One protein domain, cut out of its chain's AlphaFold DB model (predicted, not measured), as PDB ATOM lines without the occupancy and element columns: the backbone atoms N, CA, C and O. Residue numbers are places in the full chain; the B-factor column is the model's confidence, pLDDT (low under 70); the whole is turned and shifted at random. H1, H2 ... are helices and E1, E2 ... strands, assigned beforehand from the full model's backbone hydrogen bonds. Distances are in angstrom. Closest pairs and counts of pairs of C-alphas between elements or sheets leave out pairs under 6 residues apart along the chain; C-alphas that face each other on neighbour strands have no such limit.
ATOM      1  N   ASN A  27       1.382   1.723 -32.765       58.38
ATOM      2  CA  ASN A  27       2.017   2.018 -34.068       58.38
ATOM      3  C   ASN A  27       2.942   3.252 -34.013       58.38
ATOM      4  O   ASN A  27       2.688   4.260 -34.670       58.38
ATOM      5  N   LYS A  28       4.004   3.213 -33.195       70.19
ATOM      6  CA  LYS A  28       5.056   4.248 -33.245       70.19
ATOM      7  C   LYS A  28       6.102   3.826 -34.272       70.19
ATOM      8  O   LYS A  28       6.797   2.838 -34.062       70.19
ATOM      9  N   ILE A  29       6.218   4.584 -35.353       81.75
ATOM     10  CA  ILE A  29       7.172   4.348 -36.433       81.75
ATOM     11  C   ILE A  29       8.392   5.232 -36.180       81.75
ATOM     12  O   ILE A  29       8.255   6.418 -35.866       81.75
ATOM     13  N   PHE A  30       9.583   4.651 -36.293       83.00
ATOM     14  CA  PHE A  30      10.831   5.403 -36.340       83.00
ATOM     15  C   PHE A  30      11.257   5.522 -37.794       83.00
ATOM     16  O   PHE A  30      11.393   4.517 -38.486       83.00
ATOM     17  N   VAL A  31      11.433   6.755 -38.247       86.12
ATOM     18  CA  VAL A  31      11.690   7.081 -39.644       86.12
ATOM     19  C   VAL A  31      12.936   7.947 -39.693       86.12
ATOM     20  O   VAL A  31      13.085   8.896 -38.913       86.12
ATOM     21  N   LYS A  32      13.844   7.607 -40.604       85.56
ATOM     22  CA  LYS A  32      14.941   8.495 -40.968       85.56
ATOM     23  C   LYS A  32      14.351   9.686 -41.726       85.56
ATOM     24  O   LYS A  32      13.591   9.512 -42.668       85.56
ATOM     25  N   SER A  33      14.660  10.883 -41.262       88.81
ATOM     26  CA  SER A  33      14.164  12.153 -41.800       88.81
ATOM     27  C   SER A  33      15.345  13.059 -42.108       88.81
ATOM     28  O   SER A  33      16.442  12.832 -41.600       88.81
ATOM     29  N   TYR A  34      15.126  14.092 -42.908       88.69
ATOM     30  CA  TYR A  34      16.182  15.019 -43.302       88.69
ATOM     31  C   TYR A  34      15.792  16.431 -42.935       88.69
ATOM     32  O   TYR A  34      14.703  16.876 -43.280       88.69
ATOM     33  N   THR A  35      16.681  17.126 -42.238       91.12
ATOM     34  CA  THR A  35      16.449  18.503 -41.823       91.12
ATOM     35  C   THR A  35      17.437  19.427 -42.509       91.12
ATOM     36  O   THR A  35      18.639  19.198 -42.483       91.12
ATOM     37  N   TYR A  36      16.927  20.509 -43.075       91.06
ATOM     38  CA  TYR A  36      17.707  21.661 -43.489       91.06
ATOM     39  C   TYR A  36      17.652  22.678 -42.355       91.06
ATOM     40  O   TYR A  36      16.581  23.175 -41.997       91.06
ATOM     41  N   MET A  37      18.804  22.937 -41.743       90.38
ATOM     42  CA  MET A  37      18.888  23.787 -40.558       90.38
ATOM     43  C   MET A  37      18.855  25.265 -40.954       90.38
ATOM     44  O   MET A  37      19.604  25.678 -41.840       90.38
ATOM     45  N   ASN A  38      18.032  26.059 -40.262       90.25
ATOM     46  CA  ASN A  38      17.961  27.517 -40.396       90.25
ATOM     47  C   ASN A  38      17.906  28.002 -41.860       90.25
ATOM     48  O   ASN A  38      18.804  28.708 -42.344       90.25
ATOM     49  N   ILE A  39      16.861  27.584 -42.575       89.88
ATOM     50  CA  ILE A  39      16.700  27.924 -43.986       89.88
ATOM     51  C   ILE A  39      16.343  29.401 -44.162       89.88
ATOM     52  O   ILE A  39      15.496  29.970 -43.463       89.88
ATOM     53  N   ASP A  40      16.973  30.029 -45.146       85.69
ATOM     54  CA  ASP A  40      16.669  31.397 -45.534       85.69
ATOM     55  C   ASP A  40      15.357  31.466 -46.326       85.69
ATOM     56  O   ASP A  40      14.806  30.460 -46.775       85.69
ATOM     57  N   THR A  41      14.820  32.671 -46.496       81.38
ATOM     58  CA  THR A  41      13.581  32.861 -47.260       81.38
ATOM     59  C   THR A  41      13.789  32.769 -48.765       81.38
ATOM     60  O   THR A  41      12.801  32.684 -49.475       81.38
ATOM     61  N   LYS A  42      15.030  32.841 -49.266       78.69
ATOM     62  CA  LYS A  42      15.328  32.752 -50.705       78.69
ATOM     63  C   LYS A  42      15.632  31.323 -51.160       78.69
ATOM     64  O   LYS A  42      15.686  31.087 -52.353       78.69
ATOM     65  N   GLY A  43      15.825  30.387 -50.228       76.50
ATOM     66  CA  GLY A  43      16.121  28.989 -50.531       76.50
ATOM     67  C   GLY A  43      17.585  28.687 -50.842       76.50
ATOM     68  O   GLY A  43      17.923  27.546 -51.136       76.50
ATOM     69  N   THR A  44      18.488  29.656 -50.683       75.94
ATOM     70  CA  THR A  44      19.927  29.453 -50.918       75.94
ATOM     71  C   THR A  44      20.548  28.438 -49.952       75.94
ATOM     72  O   THR A  44      21.500  27.739 -50.303       75.94
ATOM     73  N   LYS A  45      19.987  28.299 -48.743       79.12
ATOM     74  CA  LYS A  45      20.403  27.292 -47.753       79.12
ATOM     75  C   LYS A  45      19.713  25.938 -47.937       79.12
ATOM     76  O   LYS A  45      20.153  24.953 -47.344       79.12
ATOM     77  N   LEU A  46      18.684  25.865 -48.781       77.69
ATOM     78  CA  LEU A  46      18.010  24.632 -49.185       77.69
ATOM     79  C   LEU A  46      18.748  24.021 -50.377       77.69
ATOM     80  O   LEU A  46      18.246  24.009 -51.491       77.69
ATOM     81  N   SER A  47      19.955  23.510 -50.156       74.75
ATOM     82  CA  SER A  47      20.663  22.667 -51.126       74.75
ATOM     83  C   SER A  47      20.757  21.259 -50.566       74.75
ATOM     84  O   SER A  47      21.037  21.126 -49.376       74.75
ATOM     85  N   LYS A  48      20.586  20.216 -51.394       70.19
ATOM     86  CA  LYS A  48      20.673  18.802 -50.965       70.19
ATOM     87  C   LYS A  48      21.904  18.512 -50.092       70.19
ATOM     88  O   LYS A  48      21.809  17.768 -49.126       70.19
ATOM     89  N   LYS A  49      23.040  19.162 -50.377       74.25
ATOM     90  CA  LYS A  49      24.303  19.014 -49.625       74.25
ATOM     91  C   LYS A  49      24.234  19.493 -48.167       74.25
ATOM     92  O   LYS A  49      25.074  19.103 -47.367       74.25
ATOM     93  N   ASN A  50      23.259  20.334 -47.835       81.19
ATOM     94  CA  ASN A  50      23.093  20.934 -46.512       81.19
ATOM     95  C   ASN A  50      22.105  20.158 -45.629       81.19
ATOM     96  O   ASN A  50      21.874  20.550 -44.484       81.19
ATOM     97  N   ALA A  51      21.480  19.102 -46.157       85.75
ATOM     98  CA  ALA A  51      20.575  18.266 -45.386       85.75
ATOM     99  C   ALA A  51      21.357  17.501 -44.313       85.75
ATOM    100  O   ALA A  51      22.362  16.854 -44.604       85.75
ATOM    101  N   VAL A  52      20.863  17.524 -43.077       88.81
ATOM    102  CA  VAL A  52      21.372  16.684 -41.994       88.81
ATOM    103  C   VAL A  52      20.364  15.599 -41.651       88.81
ATOM    104  O   VAL A  52      19.153  15.833 -41.601       88.81
ATOM    105  N   GLU A  53      20.859  14.392 -41.396       88.81
ATOM    106  CA  GLU A  53      20.010  13.291 -40.958       88.81
ATOM    107  C   GLU A  53      19.397  13.605 -39.584       88.81
ATOM    108  O   GLU A  53      20.072  14.020 -38.649       88.81
ATOM    109  N   SER A  54      18.094  13.395 -39.450       89.94
ATOM    110  CA  SER A  54      17.331  13.520 -38.209       89.94
ATOM    111  C   SER A  54      16.517  12.250 -37.984       89.94
ATOM    112  O   SER A  54      16.134  11.559 -38.934       89.94
ATOM    113  N   LYS A  55      16.197  11.933 -36.731       92.06
ATOM    114  CA  LYS A  55      15.358  10.772 -36.401       92.06
ATOM    115  C   LYS A  55      13.977  11.237 -35.987       92.06
ATOM    116  O   LYS A  55      13.830  11.900 -34.964       92.06
ATOM    117  N   THR A  56      12.964  10.833 -36.739       92.88
ATOM    118  CA  THR A  56      11.578  11.154 -36.417       92.88
ATOM    119  C   THR A  56      10.881   9.940 -35.833       92.88
ATOM    120  O   THR A  56      10.926   8.843 -36.386       92.88
ATOM    121  N   LYS A  57      10.209  10.139 -34.702       93.31
ATOM    122  CA  LYS A  57       9.275   9.168 -34.138       93.31
ATOM    123  C   LYS A  57       7.868   9.694 -34.347       93.31
ATOM    124  O   LYS A  57       7.554  10.755 -33.820       93.31
ATOM    125  N   ILE A  58       7.030   8.949 -35.057       92.00
ATOM    126  CA  ILE A  58       5.682   9.380 -35.434       92.00
ATOM    127  C   ILE A  58       4.649   8.281 -35.169       92.00
ATOM    128  O   ILE A  58       4.942   7.090 -35.267       92.00
ATOM    129  N   LYS A  59       3.435   8.688 -34.807       89.94
ATOM    130  CA  LYS A  59       2.245   7.849 -34.663       89.94
ATOM    131  C   LYS A  59       1.129   8.434 -35.526       89.94
ATOM    132  O   LYS A  59       0.919   9.644 -35.490       89.94
ATOM    133  N   PHE A  60       0.431   7.563 -36.253       87.12
ATOM    134  CA  PHE A  60      -0.703   7.900 -37.114       87.12
ATOM    135  C   PHE A  60      -1.990   7.318 -36.545       87.12
ATOM    136  O   PHE A  60      -2.085   6.103 -36.364       87.12
ATOM    137  N   ASP A  61      -2.989   8.172 -36.355       86.88
ATOM    138  CA  ASP A  61      -4.315   7.790 -35.888       86.88
ATOM    139  C   ASP A  61      -5.373   8.283 -36.899       86.88
ATOM    140  O   ASP A  61      -5.519   9.483 -37.113       86.88
ATOM    141  N   PHE A  62      -6.100   7.354 -37.535       83.62
ATOM    142  CA  PHE A  62      -7.124   7.638 -38.559       83.62
ATOM    143  C   PHE A  62      -8.528   7.613 -37.953       83.62
ATOM    144  O   PHE A  62      -9.145   6.550 -37.859       83.62
ATOM    145  N   LEU A  63      -9.003   8.761 -37.481       81.75
ATOM    146  CA  LEU A  63     -10.236   8.903 -36.706       81.75
ATOM    147  C   LEU A  63     -11.505   8.794 -37.567       81.75
ATOM    148  O   LEU A  63     -11.456   8.579 -38.769       81.75
ATOM    149  N   TYR A  64     -12.676   8.898 -36.940       75.06
ATOM    150  CA  TYR A  64     -13.962   8.910 -37.648       75.06
ATOM    151  C   TYR A  64     -14.114  10.160 -38.536       75.06
ATOM    152  O   TYR A  64     -13.543  11.194 -38.202       75.06
ATOM    153  N   LYS A  65     -14.919  10.066 -39.615       72.19
ATOM    154  CA  LYS A  65     -15.205  11.151 -40.583       72.19
ATOM    155  C   LYS A  65     -13.935  11.862 -41.047       72.19
ATOM    156  O   LYS A  65     -13.666  12.929 -40.535       72.19
ATOM    157  N   ASN A  66     -13.154  11.254 -41.942       87.12
ATOM    158  CA  ASN A  66     -12.010  11.861 -42.652       87.12
ATOM    159  C   ASN A  66     -10.871  12.499 -41.805       87.12
ATOM    160  O   ASN A  66      -9.878  12.957 -42.369       87.12
ATOM    161  N   LYS A  67     -10.956  12.492 -40.471       91.06
ATOM    162  CA  LYS A  67      -9.998  13.150 -39.583       91.06
ATOM    163  C   LYS A  67      -8.780  12.275 -39.302       91.06
ATOM    164  O   LYS A  67      -8.900  11.083 -39.026       91.06
ATOM    165  N   ILE A  68      -7.603  12.891 -39.261       92.56
ATOM    166  CA  ILE A  68      -6.371  12.248 -38.796       92.56
ATOM    167  C   ILE A  68      -5.738  13.008 -37.636       92.56
ATOM    168  O   ILE A  68      -5.910  14.220 -37.485       92.56
ATOM    169  N   ILE A  69      -4.974  12.275 -36.830       93.06
ATOM    170  CA  ILE A  69      -4.046  12.823 -35.847       93.06
ATOM    171  C   ILE A  69      -2.661  12.223 -36.102       93.06
ATOM    172  O   ILE A  69      -2.501  11.006 -36.218       93.06
ATOM    173  N   LEU A  70      -1.653  13.091 -36.151       93.06
ATOM    174  CA  LEU A  70      -0.242  12.737 -36.232       93.06
ATOM    175  C   LEU A  70       0.457  13.275 -34.991       93.06
ATOM    176  O   LEU A  70       0.457  14.475 -34.732       93.06
ATOM    177  N   GLN A  71       1.081  12.390 -34.226       94.69
ATOM    178  CA  GLN A  71       1.855  12.785 -33.053       94.69
ATOM    179  C   GLN A  71       3.281  12.325 -33.214       94.69
ATOM    180  O   GLN A  71       3.528  11.165 -33.552       94.69
ATOM    181  N   GLY A  72       4.230  13.192 -32.898       94.62
ATOM    182  CA  GLY A  72       5.609  12.780 -32.986       94.62
ATOM    183  C   GLY A  72       6.608  13.754 -32.418       94.62
ATOM    184  O   GLY A  72       6.279  14.762 -31.792       94.62
ATOM    185  N   LYS A  73       7.863  13.367 -32.605       95.25
ATOM    186  CA  LYS A  73       9.025  14.159 -32.243       95.25
ATOM    187  C   LYS A  73      10.131  13.984 -33.268       95.25
ATOM    188  O   LYS A  73      10.341  12.870 -33.756       95.25
ATOM    189  N   ILE A  74      10.830  15.071 -33.549       95.88
ATOM    190  CA  ILE A  74      11.992  15.134 -34.426       95.88
ATOM    191  C   ILE A  74      13.206  15.286 -33.520       95.88
ATOM    192  O   ILE A  74      13.271  16.233 -32.742       95.88
ATOM    193  N   LYS A  75      14.137  14.337 -33.589       95.50
ATOM    194  CA  LYS A  75      15.427  14.414 -32.909       95.50
ATOM    195  C   LYS A  75      16.494  14.847 -33.910       95.50
ATOM    196  O   LYS A  75      16.753  14.124 -34.879       95.50
ATOM    197  N   TYR A  76      17.099  16.001 -33.654       92.38
ATOM    198  CA  TYR A  76      18.148  16.594 -34.478       92.38
ATOM    199  C   TYR A  76      19.541  16.036 -34.115       92.38
ATOM    200  O   TYR A  76      19.694  15.394 -33.067       92.38
ATOM    201  N   PRO A  77      20.573  16.248 -34.961       87.19
ATOM    202  CA  PRO A  77      21.939  15.779 -34.695       87.19
ATOM    203  C   PRO A  77      22.549  16.290 -33.384       87.19
ATOM    204  O   PRO A  77      23.309  15.572 -32.740       87.19
ATOM    205  N   ASP A  78      22.189  17.503 -32.966       88.50
ATOM    206  CA  ASP A  78      22.635  18.136 -31.718       88.50
ATOM    207  C   ASP A  78      21.911  17.599 -30.464       88.50
ATOM    208  O   ASP A  78      22.087  18.117 -29.365       88.50
ATOM    209  N   ASN A  79      21.115  16.534 -30.618       87.56
ATOM    210  CA  ASN A  79      20.252  15.929 -29.603       87.56
ATOM    211  C   ASN A  79      19.101  16.807 -29.097       87.56
ATOM    212  O   ASN A  79      18.398  16.381 -28.176       87.56
ATOM    213  N   THR A  80      18.847  17.967 -29.705       92.94
ATOM    214  CA  THR A  80      17.611  18.705 -29.439       92.94
ATOM    215  C   THR A  80      16.409  17.948 -30.008       92.94
ATOM    216  O   THR A  80      16.521  17.161 -30.958       92.94
ATOM    217  N   GLU A  81      15.247  18.130 -29.379       94.25
ATOM    218  CA  GLU A  81      14.004  17.481 -29.791       94.25
ATOM    219  C   GLU A  81      12.867  18.491 -29.884       94.25
ATOM    220  O   GLU A  81      12.523  19.134 -28.892       94.25
ATOM    221  N   ASP A  82      12.213  18.530 -31.040       96.12
ATOM    222  CA  ASP A  82      10.965  19.261 -31.225       96.12
ATOM    223  C   ASP A  82       9.794  18.288 -31.349       96.12
ATOM    224  O   ASP A  82       9.887  17.235 -31.986       96.12
ATOM    225  N   LYS A  83       8.668  18.639 -30.727       96.19
ATOM    226  CA  LYS A  83       7.437  17.838 -30.739       96.19
ATOM    227  C   LYS A  83       6.390  18.487 -31.632       96.19
ATOM    228  O   LYS A  83       6.289  19.712 -31.680       96.19
ATOM    229  N   PHE A  84       5.585  17.646 -32.269       96.00
ATOM    230  CA  PHE A  84       4.431  18.064 -33.055       96.00
ATOM    231  C   PHE A  84       3.188  17.260 -32.669       96.00
ATOM    232  O   PHE A  84       3.261  16.060 -32.368       96.00
ATOM    233  N   TYR A  85       2.042  17.933 -32.716       96.50
ATOM    234  CA  TYR A  85       0.714  17.340 -32.627       96.50
ATOM    235  C   TYR A  85      -0.107  17.943 -33.753       96.50
ATOM    236  O   TYR A  85      -0.536  19.089 -33.677       96.50
ATOM    237  N   ILE A  86      -0.319  17.175 -34.806       96.75
ATOM    238  CA  ILE A  86      -0.984  17.638 -36.013       96.75
ATOM    239  C   ILE A  86      -2.347  16.973 -36.089       96.75
ATOM    240  O   ILE A  86      -2.454  15.758 -35.945       96.75
ATOM    241  N   GLU A  87      -3.386  17.760 -36.337       95.75
ATOM    242  CA  GLU A  87      -4.721  17.244 -36.623       95.75
ATOM    243  C   GLU A  87      -5.352  17.990 -37.793       95.75
ATOM    244  O   GLU A  87      -5.036  19.153 -38.051       95.75
ATOM    245  N   GLY A  88      -6.272  17.320 -38.473       93.94
ATOM    246  CA  GLY A  88      -7.058  17.909 -39.545       93.94
ATOM    247  C   GLY A  88      -7.807  16.852 -40.336       93.94
ATOM    248  O   GLY A  88      -7.786  15.667 -39.988       93.94
ATOM    249  N   GLU A  89      -8.481  17.299 -41.382       93.44
ATOM    250  CA  GLU A  89      -9.242  16.447 -42.290       93.44
ATOM    251  C   GLU A  89      -8.417  16.129 -43.534       93.44
ATOM    252  O   GLU A  89      -7.616  16.951 -43.987       93.44
ATOM    253  N   ILE A  90      -8.612  14.933 -44.090       94.38
ATOM    254  CA  ILE A  90      -7.969  14.502 -45.333       94.38
ATOM    255  C   ILE A  90      -9.007  14.099 -46.375       94.38
ATOM    256  O   ILE A  90     -10.082  13.609 -46.040       94.38
ATOM    257  N   LYS A  91      -8.684  14.300 -47.649       94.69
ATOM    258  CA  LYS A  91      -9.560  14.034 -48.796       94.69
ATOM    259  C   LYS A  91      -8.760  13.436 -49.943       94.69
ATOM    260  O   LYS A  91      -7.555  13.674 -50.051       94.69
ATOM    261  N   LYS A  92      -9.425  12.676 -50.810       93.69
ATOM    262  CA  LYS A  92      -8.861  12.253 -52.100       93.69
ATOM    263  C   LYS A  92      -8.860  13.437 -53.063       93.69
ATOM    264  O   LYS A  92      -9.810  14.211 -53.085       93.69
ATOM    265  N   SER A  93      -7.815  13.580 -53.865       90.25
ATOM    266  CA  SER A  93      -7.760  14.600 -54.912       90.25
ATOM    267  C   SER A  93      -8.700  14.242 -56.054       90.25
ATOM    268  O   SER A  93      -8.596  13.156 -56.614       90.25
ATOM    269  N   GLU A  94      -9.565  15.178 -56.445       89.38
ATOM    270  CA  GLU A  94     -10.403  15.051 -57.650       89.38
ATOM    271  C   GLU A  94      -9.562  14.807 -58.914       89.38
ATOM    272  O   GLU A  94      -9.936  14.002 -59.758       89.38
ATOM    273  N   ASP A  95      -8.390  15.447 -59.018       81.69
ATOM    274  CA  ASP A  95      -7.506  15.288 -60.183       81.69
ATOM    275  C   ASP A  95      -6.801  13.915 -60.229       81.69
ATOM    276  O   ASP A  95      -6.319  13.498 -61.280       81.69
ATOM    277  N   ASN A  96      -6.671  13.238 -59.080       84.69
ATOM    278  CA  ASN A  96      -6.023  11.932 -58.954       84.69
ATOM    279  C   ASN A  96      -6.400  11.288 -57.611       84.69
ATOM    280  O   ASN A  96      -5.808  11.604 -56.577       84.69
ATOM    281  N   GLU A  97      -7.332  10.337 -57.631       84.75
ATOM    282  CA  GLU A  97      -7.857   9.694 -56.418       84.75
ATOM    283  C   GLU A  97      -6.807   8.896 -55.621       84.75
ATOM    284  O   GLU A  97      -7.024   8.590 -54.446       84.75
ATOM    285  N   ASN A  98      -5.654   8.583 -56.227       88.38
ATOM    286  CA  ASN A  98      -4.535   7.944 -55.532       88.38
ATOM    287  C   ASN A  98      -3.762   8.915 -54.629       88.38
ATOM    288  O   ASN A  98      -3.006   8.461 -53.767       88.38
ATOM    289  N   ILE A  99      -3.948  10.227 -54.807       90.06
ATOM    290  CA  ILE A  99      -3.364  11.267 -53.962       90.06
ATOM    291  C   ILE A  99      -4.392  11.682 -52.916       90.06
ATOM    292  O   ILE A  99      -5.478  12.160 -53.233       90.06
ATOM    293  N   ILE A 100      -4.013  11.555 -51.651       93.06
ATOM    294  CA  ILE A 100      -4.778  12.045 -50.508       93.06
ATOM    295  C   ILE A 100      -4.008  13.209 -49.907       93.06
ATOM    296  O   ILE A 100      -2.815  13.089 -49.633       93.06
ATOM    297  N   PHE A 101      -4.692  14.320 -49.684       93.38
ATOM    298  CA  PHE A 101      -4.134  15.541 -49.108       93.38
ATOM    299  C   PHE A 101      -5.003  15.990 -47.934       93.38
ATOM    300  O   PHE A 101      -6.106  15.472 -47.745       93.38
ATOM    301  N   GLY A 102      -4.516  16.923 -47.121       90.44
ATOM    302  CA  GLY A 102      -5.299  17.426 -46.001       90.44
ATOM    303  C   GLY A 102      -4.922  18.820 -45.554       90.44
ATOM    304  O   GLY A 102      -3.758  19.218 -45.618       90.44
ATOM    305  N   ASP A 103      -5.930  19.508 -45.030       86.00
ATOM    306  CA  ASP A 103      -5.782  20.780 -44.340       86.00
ATOM    307  C   ASP A 103      -5.491  20.490 -42.872       86.00
ATOM    308  O   ASP A 103      -6.381  20.274 -42.045       86.00
ATOM    309  N   LEU A 104      -4.201  20.406 -42.566       92.62
ATOM    310  CA  LEU A 104      -3.711  20.020 -41.255       92.62
ATOM    311  C   LEU A 104      -3.164  21.224 -40.489       92.62
ATOM    312  O   LEU A 104      -2.620  22.161 -41.073       92.62
ATOM    313  N   VAL A 105      -3.246  21.167 -39.158       94.88
ATOM    314  CA  VAL A 105      -2.705  22.195 -38.261       94.88
ATOM    315  C   VAL A 105      -1.925  21.548 -37.123       94.88
ATOM    316  O   VAL A 105      -2.427  20.639 -36.461       94.88
ATOM    317  N   ASP A 106      -0.721  22.055 -36.847       95.81
ATOM    318  CA  ASP A 106       0.033  21.699 -35.644       95.81
ATOM    319  C   ASP A 106      -0.528  22.441 -34.424       95.81
ATOM    320  O   ASP A 106      -0.311  23.643 -34.245       95.81
ATOM    321  N   LYS A 107      -1.245  21.727 -33.555       96.31
ATOM    322  CA  LYS A 107      -1.819  22.269 -32.316       96.31
ATOM    323  C   LYS A 107      -0.767  22.534 -31.250       96.31
ATOM    324  O   LYS A 107      -1.044  23.280 -30.317       96.31
ATOM    325  N   SER A 108       0.434  21.969 -31.385       92.62
ATOM    326  CA  SER A 108       1.576  22.372 -30.558       92.62
ATOM    327  C   SER A 108       2.120  23.754 -30.941       92.62
ATOM    328  O   SER A 108       2.869  24.339 -30.165       92.62
ATOM    329  N   ASN A 109       1.716  24.298 -32.098       94.19
ATOM    330  CA  ASN A 109       2.165  25.584 -32.635       94.19
ATOM    331  C   ASN A 109       3.697  25.700 -32.783       94.19
ATOM    332  O   ASN A 109       4.256  26.797 -32.772       94.19
ATOM    333  N   THR A 110       4.377  24.567 -32.937       95.81
ATOM    334  CA  THR A 110       5.824  24.489 -33.154       95.81
ATOM    335  C   THR A 110       6.132  24.601 -34.643       95.81
ATOM    336  O   THR A 110       7.063  25.302 -35.047       95.81
ATOM    337  N   PHE A 111       5.318  23.936 -35.466       97.25
ATOM    338  CA  PHE A 111       5.560  23.761 -36.887       97.25
ATOM    339  C   PHE A 111       4.479  24.401 -37.752       97.25
ATOM    340  O   PHE A 111       3.289  24.403 -37.435       97.25
ATOM    341  N   GLU A 112       4.907  24.947 -38.878       95.19
ATOM    342  CA  GLU A 112       4.065  25.136 -40.047       95.19
ATOM    343  C   GLU A 112       4.122  23.866 -40.904       95.19
ATOM    344  O   GLU A 112       5.190  23.277 -41.097       95.19
ATOM    345  N   ILE A 113       2.962  23.427 -41.394       94.25
ATOM    346  CA  ILE A 113       2.846  22.226 -42.221       94.25
ATOM    347  C   ILE A 113       2.959  22.662 -43.673       94.25
ATOM    348  O   ILE A 113       2.076  23.319 -44.221       94.25
ATOM    349  N   ILE A 114       4.084  22.305 -44.278       92.31
ATOM    350  CA  ILE A 114       4.413  22.702 -45.640       92.31
ATOM    351  C   ILE A 114       3.669  21.798 -46.626       92.31
ATOM    352  O   ILE A 114       2.916  22.295 -47.468       92.31
ATOM    353  N   ASP A 115       3.805  20.482 -46.459       91.88
ATOM    354  CA  ASP A 115       3.116  19.470 -47.262       91.88
ATOM    355  C   ASP A 115       2.710  18.278 -46.390       91.88
ATOM    356  O   ASP A 115       3.471  17.832 -45.525       91.88
ATOM    357  N   PHE A 116       1.518  17.752 -46.650       93.19
ATOM    358  CA  PHE A 116       1.091  16.448 -46.168       93.19
ATOM    359  C   PHE A 116       0.343  15.723 -47.275       93.19
ATOM    360  O   PHE A 116      -0.685  16.210 -47.752       93.19
ATOM    361  N   ARG A 117       0.839  14.543 -47.656       91.75
ATOM    362  CA  ARG A 117       0.204  13.713 -48.684       91.75
ATOM    363  C   ARG A 117       0.377  12.229 -48.412       91.75
ATOM    364  O   ARG A 117       1.435  11.795 -47.953       91.75
ATOM    365  N   LEU A 118      -0.641  11.453 -48.771       91.69
ATOM    366  CA  LEU A 118      -0.538  10.009 -48.959       91.69
ATOM    367  C   LEU A 118      -0.672   9.726 -50.449       91.69
ATOM    368  O   LEU A 118      -1.675  10.076 -51.063       91.69
ATOM    369  N   ASP A 119       0.337   9.087 -51.012       89.56
ATOM    370  CA  ASP A 119       0.343   8.630 -52.390       89.56
ATOM    371  C   ASP A 119       0.178   7.110 -52.396       89.56
ATOM    372  O   ASP A 119       1.008   6.388 -51.832       89.56
ATOM    373  N   ASN A 120      -0.926   6.627 -52.965       85.56
ATOM    374  CA  ASN A 120      -1.266   5.207 -53.016       85.56
ATOM    375  C   ASN A 120      -0.874   4.513 -54.333       85.56
ATOM    376  O   ASN A 120      -0.964   3.283 -54.378       85.56
ATOM    377  N   ASP A 121      -0.433   5.267 -55.348       83.44
ATOM    378  CA  ASP A 121       0.161   4.756 -56.593       83.44
ATOM    379  C   ASP A 121       1.330   5.659 -57.009       83.44
ATOM    380  O   ASP A 121       1.233   6.519 -57.890       83.44
ATOM    381  N   PHE A 122       2.454   5.455 -56.326       75.06
ATOM    382  CA  PHE A 122       3.659   6.264 -56.441       75.06
ATOM    383  C   PHE A 122       4.401   5.981 -57.764       75.06
ATOM    384  O   PHE A 122       5.450   5.351 -57.786       75.06
ATOM    385  N   LYS A 123       3.858   6.413 -58.906       64.12
ATOM    386  CA  LYS A 123       4.528   6.259 -60.217       64.12
ATOM    387  C   LYS A 123       5.194   7.538 -60.711       64.12
ATOM    388  O   LYS A 123       6.308   7.486 -61.217       64.12
ATOM    389  N   ASN A 124       4.549   8.686 -60.498       57.19
ATOM    390  CA  ASN A 124       4.952   9.981 -61.075       57.19
ATOM    391  C   ASN A 124       5.212  11.057 -60.012       57.19
ATOM    392  O   ASN A 124       5.037  12.248 -60.241       57.19
ATOM    393  N   SER A 125       5.567  10.629 -58.809       63.44
ATOM    394  CA  SER A 125       5.596  11.472 -57.624       63.44
ATOM    395  C   SER A 125       7.057  11.674 -57.202       63.44
ATOM    396  O   SER A 125       7.856  10.739 -57.240       63.44
ATOM    397  N   PHE A 126       7.459  12.898 -56.843       64.81
ATOM    398  CA  PHE A 126       8.860  13.179 -56.487       64.81
ATOM    399  C   PHE A 126       9.144  12.936 -55.009       64.81
ATOM    400  O   PHE A 126       8.575  13.635 -54.177       64.81
ATOM    401  N   LEU A 127      10.016  11.993 -54.668       68.44
ATOM    402  CA  LEU A 127      10.536  11.847 -53.305       68.44
ATOM    403  C   LEU A 127      11.914  12.491 -53.224       68.44
ATOM    404  O   LEU A 127      12.749  12.307 -54.110       68.44
ATOM    405  N   TYR A 128      12.157  13.207 -52.138       65.56
ATOM    406  CA  TYR A 128      13.363  14.013 -51.985       65.56
ATOM    407  C   TYR A 128      14.555  13.209 -51.493       65.56
ATOM    408  O   TYR A 128      15.693  13.544 -51.812       65.56
ATOM    409  N   SER A 129      14.298  12.133 -50.753       61.34
ATOM    410  CA  SER A 129      15.338  11.261 -50.209       61.34
ATOM    411  C   SER A 129      15.709  10.074 -51.116       61.34
ATOM    412  O   SER A 129      16.465   9.204 -50.696       61.34
ATOM    413  N   VAL A 130      15.242  10.032 -52.377       52.31
ATOM    414  CA  VAL A 130      15.505   8.908 -53.316       52.31
ATOM    415  C   VAL A 130      16.990   8.688 -53.571       52.31
ATOM    416  O   VAL A 130      17.418   7.539 -53.608       52.31
ATOM    417  N   ASP A 131      17.784   9.755 -53.654       51.81
ATOM    418  CA  ASP A 131      19.236   9.639 -53.856       51.81
ATOM    419  C   ASP A 131      19.950   8.965 -52.664       51.81
ATOM    420  O   ASP A 131      21.026   8.386 -52.825       51.81
ATOM    421  N   ASP A 132      19.333   8.978 -51.477       50.88
ATOM    422  CA  ASP A 132      19.826   8.302 -50.273       50.88
ATOM    423  C   ASP A 132      19.204   6.917 -50.055       50.88
ATOM    424  O   ASP A 132      19.770   6.085 -49.339       50.88
ATOM    425  N   TYR A 133      18.097   6.607 -50.731       52.22
ATOM    426  CA  TYR A 133      17.604   5.240 -50.881       52.22
ATOM    427  C   TYR A 133      18.337   4.525 -52.020       52.22
ATOM    428  O   TYR A 133      17.711   3.885 -52.860       52.22
ATOM    429  N   LYS A 134      19.675   4.571 -52.019       47.03
ATOM    430  CA  LYS A 134      20.543   3.936 -53.033       47.03
ATOM    431  C   LYS A 134      20.223   2.456 -53.304       47.03
ATOM    432  O   LYS A 134      20.598   1.937 -54.345       47.03
ATOM    433  N   ASN A 135      19.522   1.799 -52.376       50.09
ATOM    434  CA  ASN A 135      19.147   0.387 -52.433       50.09
ATOM    435  C   ASN A 135      17.659   0.136 -52.746       50.09
ATOM    436  O   ASN A 135      17.244  -1.018 -52.799       50.09
ATOM    437  N   VAL A 136      16.833   1.176 -52.898       58.31
ATOM    438  CA  VAL A 136      15.417   1.032 -53.258       58.31
ATOM    439  C   VAL A 136      15.257   1.527 -54.681       58.31
ATOM    440  O   VAL A 136      15.224   2.730 -54.932       58.31
ATOM    441  N   GLU A 137      15.142   0.600 -55.627       62.00
ATOM    442  CA  GLU A 137      14.731   0.984 -56.972       62.00
ATOM    443  C   GLU A 137      13.390   1.720 -56.888       62.00
ATOM    444  O   GLU A 137      12.444   1.246 -56.254       62.00
ATOM    445  N   LYS A 138      13.308   2.888 -57.530       64.88
ATOM    446  CA  LYS A 138      12.103   3.733 -57.551       64.88
ATOM    447  C   LYS A 138      10.858   2.939 -57.984       64.88
ATOM    448  O   LYS A 138       9.775   3.175 -57.461       64.88
ATOM    449  N   SER A 139      11.040   1.950 -58.864       66.56
ATOM    450  CA  SER A 139      10.040   0.971 -59.325       66.56
ATOM    451  C   SER A 139       9.370   0.162 -58.202       66.56
ATOM    452  O   SER A 139       8.239  -0.293 -58.364       66.56
ATOM    453  N   ASN A 140      10.033  -0.008 -57.054       74.44
ATOM    454  CA  ASN A 140       9.531  -0.772 -55.911       74.44
ATOM    455  C   ASN A 140       8.740   0.080 -54.907       74.44
ATOM    456  O   ASN A 140       8.160  -0.451 -53.951       74.44
ATOM    457  N   ILE A 141       8.702   1.400 -55.097       77.12
ATOM    458  CA  ILE A 141       7.915   2.306 -54.266       77.12
ATOM    459  C   ILE A 141       6.500   2.331 -54.837       77.12
ATOM    460  O   ILE A 141       6.246   2.926 -55.874       77.12
ATOM    461  N   LYS A 142       5.568   1.661 -54.159       83.88
ATOM    462  CA  LYS A 142       4.150   1.641 -54.545       83.88
ATOM    463  C   LYS A 142       3.370   2.743 -53.852       83.88
ATOM    464  O   LYS A 142       2.398   3.249 -54.398       83.88
ATOM    465  N   LYS A 143       3.767   3.070 -52.620       86.69
ATOM    466  CA  LYS A 143       3.066   4.024 -51.763       86.69
ATOM    467  C   LYS A 143       4.050   4.896 -51.004       86.69
ATOM    468  O   LYS A 143       5.121   4.418 -50.626       86.69
ATOM    469  N   ALA A 144       3.663   6.128 -50.707       88.00
ATOM    470  CA  ALA A 144       4.459   7.028 -49.886       88.00
ATOM    471  C   ALA A 144       3.586   7.914 -48.991       88.00
ATOM    472  O   ALA A 144       2.530   8.381 -49.406       88.00
ATOM    473  N   ILE A 145       4.053   8.180 -47.773       89.19
ATOM    474  CA  ILE A 145       3.543   9.262 -46.921       89.19
ATOM    475  C   ILE A 145       4.584  10.364 -46.895       89.19
ATOM    476  O   ILE A 145       5.757  10.087 -46.647       89.19
ATOM    477  N   ARG A 146       4.146  11.603 -47.094       91.19
ATOM    478  CA  ARG A 146       4.975  12.803 -46.999       91.19
ATOM    479  C   ARG A 146       4.444  13.681 -45.885       91.19
ATOM    480  O   ARG A 146       3.244  13.940 -45.826       91.19
ATOM    481  N   LEU A 147       5.340  14.133 -45.021       93.56
ATOM    482  CA  LEU A 147       5.064  15.152 -44.022       93.56
ATOM    483  C   LEU A 147       6.263  16.093 -43.956       93.56
ATOM    484  O   LEU A 147       7.334  15.713 -43.482       93.56
ATOM    485  N   TYR A 148       6.086  17.316 -44.444       93.88
ATOM    486  CA  TYR A 148       7.130  18.335 -44.453       93.88
ATOM    487  C   TYR A 148       6.773  19.447 -43.476       93.88
ATOM    488  O   TYR A 148       5.685  20.025 -43.537       93.88
ATOM    489  N   LEU A 149       7.694  19.732 -42.563       95.69
ATOM    490  CA  LEU A 149       7.467  20.595 -41.412       95.69
ATOM    491  C   LEU A 149       8.515  21.697 -41.368       95.69
ATOM    492  O   LEU A 149       9.707  21.428 -41.480       95.69
ATOM    493  N   LEU A 150       8.076  22.931 -41.154       95.50
ATOM    494  CA  LEU A 150       8.955  24.070 -40.921       95.50
ATOM    495  C   LEU A 150       8.795  24.539 -39.477       95.50
ATOM    496  O   LEU A 150       7.717  24.986 -39.089       95.50
ATOM    497  N   ASN A 151       9.854  24.461 -38.671       96.00
ATOM    498  CA  ASN A 151       9.826  25.029 -37.325       96.00
ATOM    499  C   ASN A 151       9.690  26.555 -37.431       96.00
ATOM    500  O   ASN A 151      10.518  27.223 -38.053       96.00
ATOM    501  N   LYS A 152       8.653  27.114 -36.799       93.94
ATOM    502  CA  LYS A 152       8.311  28.541 -36.902       93.94
ATOM    503  C   LYS A 152       9.367  29.464 -36.289       93.94
ATOM    504  O   LYS A 152       9.503  30.601 -36.724       93.94
ATOM    505  N   LYS A 153      10.098  28.991 -35.274       93.38
ATOM    506  CA  LYS A 153      11.108  29.772 -34.545       93.38
ATOM    507  C   LYS A 153      12.485  29.657 -35.181       93.38
ATOM    508  O   LYS A 153      13.150  30.663 -35.388       93.38
ATOM    509  N   THR A 154      12.920  28.433 -35.464       92.81
ATOM    510  CA  THR A 154      14.292  28.170 -35.926       92.81
ATOM    511  C   THR A 154      14.420  28.148 -37.440       92.81
ATOM    512  O   THR A 154      15.541  28.131 -37.943       92.81
ATOM    513  N   ARG A 155      13.296  28.117 -38.173       92.25
ATOM    514  CA  ARG A 155      13.273  27.880 -39.623       92.25
ATOM    515  C   ARG A 155      13.991  26.578 -40.006       92.25
ATOM    516  O   ARG A 155      14.530  26.469 -41.100       92.25
ATOM    517  N   ASN A 156      14.009  25.579 -39.122       93.88
ATOM    518  CA  ASN A 156      14.456  24.234 -39.479       93.88
ATOM    519  C   ASN A 156      13.368  23.570 -40.325       93.88
ATOM    520  O   ASN A 156      12.231  23.433 -39.870       93.88
ATOM    521  N   PHE A 157      13.709  23.179 -41.548       93.50
ATOM    522  CA  PHE A 157      12.794  22.501 -42.457       93.50
ATOM    523  C   PHE A 157      13.085  21.004 -42.458       93.50
ATOM    524  O   PHE A 157      14.138  20.585 -42.931       93.50
ATOM    525  N   THR A 158      12.169  20.199 -41.927       93.25
ATOM    526  CA  THR A 158      12.312  18.746 -41.831       93.25
ATOM    527  C   THR A 158      11.383  18.039 -42.807       93.25
ATOM    528  O   THR A 158      10.169  18.245 -42.802       93.25
ATOM    529  N   MET A 159      11.962  17.150 -43.607       91.69
ATOM    530  CA  MET A 159      11.267  16.284 -44.546       91.69
ATOM    531  C   MET A 159      11.161  14.872 -43.973       91.69
ATOM    532  O   MET A 159      12.174  14.242 -43.650       91.69
ATOM    533  N   ILE A 160       9.931  14.377 -43.838       91.50
ATOM    534  CA  ILE A 160       9.629  13.032 -43.353       91.50
ATOM    535  C   ILE A 160       8.920  12.285 -44.480       91.50
ATOM    536  O   ILE A 160       7.822  12.661 -44.890       91.50
ATOM    537  N   GLU A 161       9.550  11.223 -44.972       88.50
ATOM    538  CA  GLU A 161       9.038  10.396 -46.063       88.50
ATOM    539  C   GLU A 161       8.984   8.937 -45.602       88.50
ATOM    540  O   GLU A 161       9.985   8.375 -45.158       88.50
ATOM    541  N   ILE A 162       7.802   8.321 -45.653       87.62
ATOM    542  CA  ILE A 162       7.598   6.916 -45.276       87.62
ATOM    543  C   ILE A 162       7.232   6.146 -46.531       87.62
ATOM    544  O   ILE A 162       6.155   6.346 -47.093       87.62
ATOM    545  N   LEU A 163       8.120   5.252 -46.952       85.00
ATOM    546  CA  LEU A 163       7.923   4.428 -48.138       85.00
ATOM    547  C   LEU A 163       7.152   3.158 -47.799       85.00
ATOM    548  O   LEU A 163       7.379   2.547 -46.755       85.00
ATOM    549  N   ASN A 164       6.268   2.755 -48.708       84.19
ATOM    550  CA  ASN A 164       5.462   1.540 -48.623       84.19
ATOM    551  C   ASN A 164       4.838   1.321 -47.225       84.19
ATOM    552  O   ASN A 164       5.008   0.248 -46.639       84.19
ATOM    553  N   PRO A 165       4.123   2.322 -46.663       85.44
ATOM    554  CA  PRO A 165       3.486   2.193 -45.357       85.44
ATOM    555  C   PRO A 165       2.559   0.972 -45.315       85.44
ATOM    556  O   PRO A 165       1.714   0.772 -46.195       85.44
ATOM    557  N   ASN A 166       2.687   0.162 -44.264       82.62
ATOM    558  CA  ASN A 166       1.821  -0.995 -44.069       82.62
ATOM    559  C   ASN A 166       0.530  -0.581 -43.350       82.62
ATOM    560  O   ASN A 166       0.481  -0.506 -42.121       82.62
ATOM    561  N   TYR A 167      -0.517  -0.295 -44.121       82.12
ATOM    562  CA  TYR A 167      -1.833   0.012 -43.567       82.12
ATOM    563  C   TYR A 167      -2.517  -1.249 -43.023       82.12
ATOM    564  O   TYR A 167      -2.554  -2.297 -43.669       82.12
ATOM    565  N   THR A 168      -3.135  -1.132 -41.853       84.38
ATOM    566  CA  THR A 168      -4.081  -2.134 -41.341       84.38
ATOM    567  C   THR A 168      -5.347  -2.183 -42.207       84.38
ATOM    568  O   THR A 168      -5.612  -1.277 -43.001       84.38
ATOM    569  N   LYS A 169      -6.163  -3.236 -42.061       83.56
ATOM    570  CA  LYS A 169      -7.425  -3.371 -42.811       83.56
ATOM    571  C   LYS A 169      -8.366  -2.181 -42.574       83.56
ATOM    572  O   LYS A 169      -8.859  -1.613 -43.538       83.56
ATOM    573  N   SER A 170      -8.537  -1.760 -41.320       83.88
ATOM    574  CA  SER A 170      -9.387  -0.615 -40.969       83.88
ATOM    575  C   SER A 170      -8.876   0.708 -41.544       83.88
ATOM    576  O   SER A 170      -9.671   1.525 -41.991       83.88
ATOM    577  N   GLN A 171      -7.557   0.915 -41.590       86.56
ATOM    578  CA  GLN A 171      -6.966   2.104 -42.214       86.56
ATOM    579  C   GLN A 171      -7.194   2.133 -43.729       86.56
ATOM    580  O   GLN A 171      -7.470   3.196 -44.275       86.56
ATOM    581  N   ARG A 172      -7.119   0.977 -44.404       86.12
ATOM    582  CA  ARG A 172      -7.475   0.880 -45.829       86.12
ATOM    583  C   ARG A 172      -8.943   1.220 -46.059       86.12
ATOM    584  O   ARG A 172      -9.228   2.096 -46.857       86.12
ATOM    585  N   GLU A 173      -9.851   0.625 -45.286       86.94
ATOM    586  CA  GLU A 173     -11.289   0.918 -45.384       86.94
ATOM    587  C   GLU A 173     -11.616   2.392 -45.105       86.94
ATOM    588  O   GLU A 173     -12.505   2.957 -45.739       86.94
ATOM    589  N   PHE A 174     -10.905   3.022 -44.163       89.44
ATOM    590  CA  PHE A 174     -11.007   4.459 -43.922       89.44
ATOM    591  C   PHE A 174     -10.586   5.256 -45.164       89.44
ATOM    592  O   PHE A 174     -11.337   6.121 -45.605       89.44
ATOM    593  N   ILE A 175      -9.420   4.937 -45.740       88.31
ATOM    594  CA  ILE A 175      -8.887   5.593 -46.939       88.31
ATOM    595  C   ILE A 175      -9.849   5.436 -48.123       88.31
ATOM    596  O   ILE A 175     -10.118   6.404 -48.832       88.31
ATOM    597  N   ASP A 176     -10.404   4.243 -48.323       87.75
ATOM    598  CA  ASP A 176     -11.294   3.947 -49.445       87.75
ATOM    599  C   ASP A 176     -12.586   4.776 -49.390       87.75
ATOM    600  O   ASP A 176     -13.095   5.178 -50.437       87.75
ATOM    601  N   LYS A 177     -13.064   5.099 -48.180       90.00
ATOM    602  CA  LYS A 177     -14.284   5.882 -47.918       90.00
ATOM    603  C   LYS A 177     -14.068   7.396 -47.846       90.00
ATOM    604  O   LYS A 177     -15.014   8.116 -47.537       90.00
ATOM    605  N   LEU A 178     -12.847   7.880 -48.067       92.31
ATOM    606  CA  LEU A 178     -12.585   9.316 -48.079       92.31
ATOM    607  C   LEU A 178     -13.354   9.999 -49.205       92.31
ATOM    608  O   LEU A 178     -13.381   9.517 -50.337       92.31
ATOM    609  N   GLU A 179     -13.925  11.150 -48.873       92.06
ATOM    610  CA  GLU A 179     -14.523  12.052 -49.849       92.06
ATOM    611  C   GLU A 179     -13.455  12.587 -50.805       92.06
ATOM    612  O   GLU A 179     -12.279  12.743 -50.444       92.06
ATOM    613  N   THR A 180     -13.878  12.880 -52.029       92.38
ATOM    614  CA  THR A 180     -13.071  13.600 -53.006       92.38
ATOM    615  C   THR A 180     -13.168  15.102 -52.761       92.38
ATOM    616  O   THR A 180     -14.161  15.618 -52.250       92.38
ATOM    617  N   GLY A 181     -12.101  15.818 -53.089       89.25
ATOM    618  CA  GLY A 181     -12.083  17.267 -53.046       89.25
ATOM    619  C   GLY A 181     -11.014  17.848 -53.955       89.25
ATOM    620  O   GLY A 181      -9.992  17.220 -54.255       89.25
ATOM    621  N   LYS A 182     -11.246  19.086 -54.378       85.75
ATOM    622  CA  LYS A 182     -10.289  19.846 -55.172       85.75
ATOM    623  C   LYS A 182      -9.103  20.293 -54.322       85.75
ATOM    624  O   LYS A 182      -9.260  21.060 -53.374       85.75
ATOM    625  N   MET A 183      -7.906  19.850 -54.696       80.50
ATOM    626  CA  MET A 183      -6.668  20.324 -54.084       80.50
ATOM    627  C   MET A 183      -6.360  21.742 -54.576       80.50
ATOM    628  O   MET A 183      -6.280  21.989 -55.784       80.50
ATOM    629  N   ASP A 184      -6.178  22.680 -53.646       72.88
ATOM    630  CA  ASP A 184      -5.842  24.055 -54.002       72.88
ATOM    631  C   ASP A 184      -4.423  24.164 -54.602       72.88
ATOM    632  O   ASP A 184      -3.557  23.294 -54.447       72.88
ATOM    633  N   LEU A 185      -4.175  25.253 -55.333       68.31
ATOM    634  CA  LEU A 185      -2.888  25.466 -56.001       68.31
ATOM    635  C   LEU A 185      -1.731  25.583 -54.997       68.31
ATOM    636  O   LEU A 185      -0.630  25.112 -55.274       68.31
ATOM    637  N   LYS A 186      -1.971  26.160 -53.813       70.75
ATOM    638  CA  LYS A 186      -0.944  26.294 -52.768       70.75
ATOM    639  C   LYS A 186      -0.523  24.946 -52.191       70.75
ATOM    640  O   LYS A 186       0.639  24.776 -51.837       70.75
ATOM    641  N   THR A 187      -1.442  23.995 -52.092       76.31
ATOM    642  CA  THR A 187      -1.160  22.627 -51.662       76.31
ATOM    643  C   THR A 187      -0.441  21.888 -52.767       76.31
ATOM    644  O   THR A 187       0.594  21.296 -52.474       76.31
ATOM    645  N   LYS A 188      -0.891  21.995 -54.031       73.62
ATOM    646  CA  LYS A 188      -0.205  21.424 -55.209       73.62
ATOM    647  C   LYS A 188       1.263  21.845 -55.287       73.62
ATOM    648  O   LYS A 188       2.130  20.979 -55.421       73.62
ATOM    649  N   PHE A 189       1.531  23.135 -55.114       75.00
ATOM    650  CA  PHE A 189       2.851  23.757 -55.225       75.00
ATOM    651  C   PHE A 189       3.372  24.252 -53.869       75.00
ATOM    652  O   PHE A 189       3.720  25.422 -53.686       75.00
ATOM    653  N   TRP A 190       3.419  23.352 -52.893       79.81
ATOM    654  CA  TRP A 190       3.749  23.666 -51.502       79.81
ATOM    655  C   TRP A 190       5.120  24.324 -51.290       79.81
ATOM    656  O   TRP A 190       5.303  24.999 -50.279       79.81
ATOM    657  N   TYR A 191       6.085  24.169 -52.206       78.81
ATOM    658  CA  TYR A 191       7.416  24.782 -52.076       78.81
ATOM    659  C   TYR A 191       7.342  26.318 -52.054       78.81
ATOM    660  O   TYR A 191       8.167  26.963 -51.408       78.81
ATOM    661  N   SER A 192       6.295  26.900 -52.652       76.62
ATOM    662  CA  SER A 192       5.989  28.337 -52.580       76.62
ATOM    663  C   SER A 192       5.696  28.833 -51.153       76.62
ATOM    664  O   SER A 192       5.836  30.022 -50.875       76.62
TER     665      SER A 192
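AT A GLANCE: This is residues 27 to 192 of the 339 residues of an uncharacterized protein of Caloranaerobacter azorensis DSM 13643 (UniProt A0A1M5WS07). The picture is a closed barrel of eight strands, E1 to E8, which follow one another round the ring in chain order until E8 meets E1 again. The seams E5 to E6 and E8 to E1 are the short ones, the short helices H1 and H2 sit outside the wall, and two long loops, residues 37 to 50 and 120 to 143, link strands of the barrel. The printed part has 166 residues, with the eight strands first along the chain and the two helices after them; each pair of neighbour strands is antiparallel, and the class is mostly strand. The whole is compact and rounded, with a radius of gyration of the C-alphas of 15.4 A and spans of 41 by 36 by 32 A.

HOW THE PARTS SIT: Start at E1, residues 28 to 36, and you will find its antiparallel neighbour E2, residues 51 to 62, at N 31 and O 56, 2.8 A apart. On the other side of E2 lies E3, residues 67 to 75, with N 59 and O 71 at 2.8 A. Next comes E4, residues 81 to 93, where N 70 and O 86 of the pair E3 and E4 are 2.8 A apart. E5, residues 96 to 106, is paired with E4 at N 91 and O 101, 2.8 A. For E5 and E6, residues 111 to 119, look at N 100 and O 118, 2.8 A, and at N 118 and O 100, 2.9 A. E7, residues 144 to 151, is beside E6 with N 114 and O 148 at 2.9 A, and E8, residues 157 to 163, is beside E7 with N 147 and O 160 at 2.9 A. The ring closes where N 36 of E1 and O 157 of E8 are 2.8 A apart. E1 to E8 form a meander, each strand the antiparallel neighbour of the one before, and each two that follow each other form a hairpin. Then find H1, residues 169 to 176, on the barrel and outside it, at a height of 9.1 A over the sheet and over none of the strands; its closest C-alphas with E2 are those of Gln 171 and Phe 62, 6.6 A apart. H2, residues 185 to 188, is also on the barrel and outside it, at a height of 9.0 A; it is over none of the strands, but only just, with 2 of its 4 C-alphas falling on E6. The C-alphas of Asp 115 in E6 and Thr 187 in H2 are their closest, 6.9 A apart. H1 and H2 are apart. In H1 every O i to N i+4 pair is within hydrogen-bond range; H2 is too short for such a pair, and its one O i to N i+3 pair is within range.

IN THESE COORDINATES: Find C-alpha 28 at (5.056, 4.248, -33.245); from there E1 runs 23.8 A and bends by 54 degrees at residue 32. E2 runs 30.4 A, E3 26.3 A, and E4, the longest strand by residues, 33.4 A from C-alpha 81 at (14.004, 17.481, -29.791), with a bend of 66 degrees at residue 89. E5 measures 26.0 A, E6 22.3 A, E7 22.6 A and E8 19.6 A. H1 measures 10.6 A and H2 4.9 A, ending at C-alpha 188, (-0.205, 21.424, -55.209).

THE WHOLE: The two C-alphas farthest apart, those of Thr 44 and Lys 169, are 43.5 A apart. The printed part has no cut. The links E1 to E2, 14 residues, and E6 to E7, 24 residues, are long. Residues 92 to 93 of E4 pair in parallel with residues 180 to 181. The mean pLDDT of the printed part is 84.7; look for values under 70 at residue 27, residues 123 to 139 and residue 185.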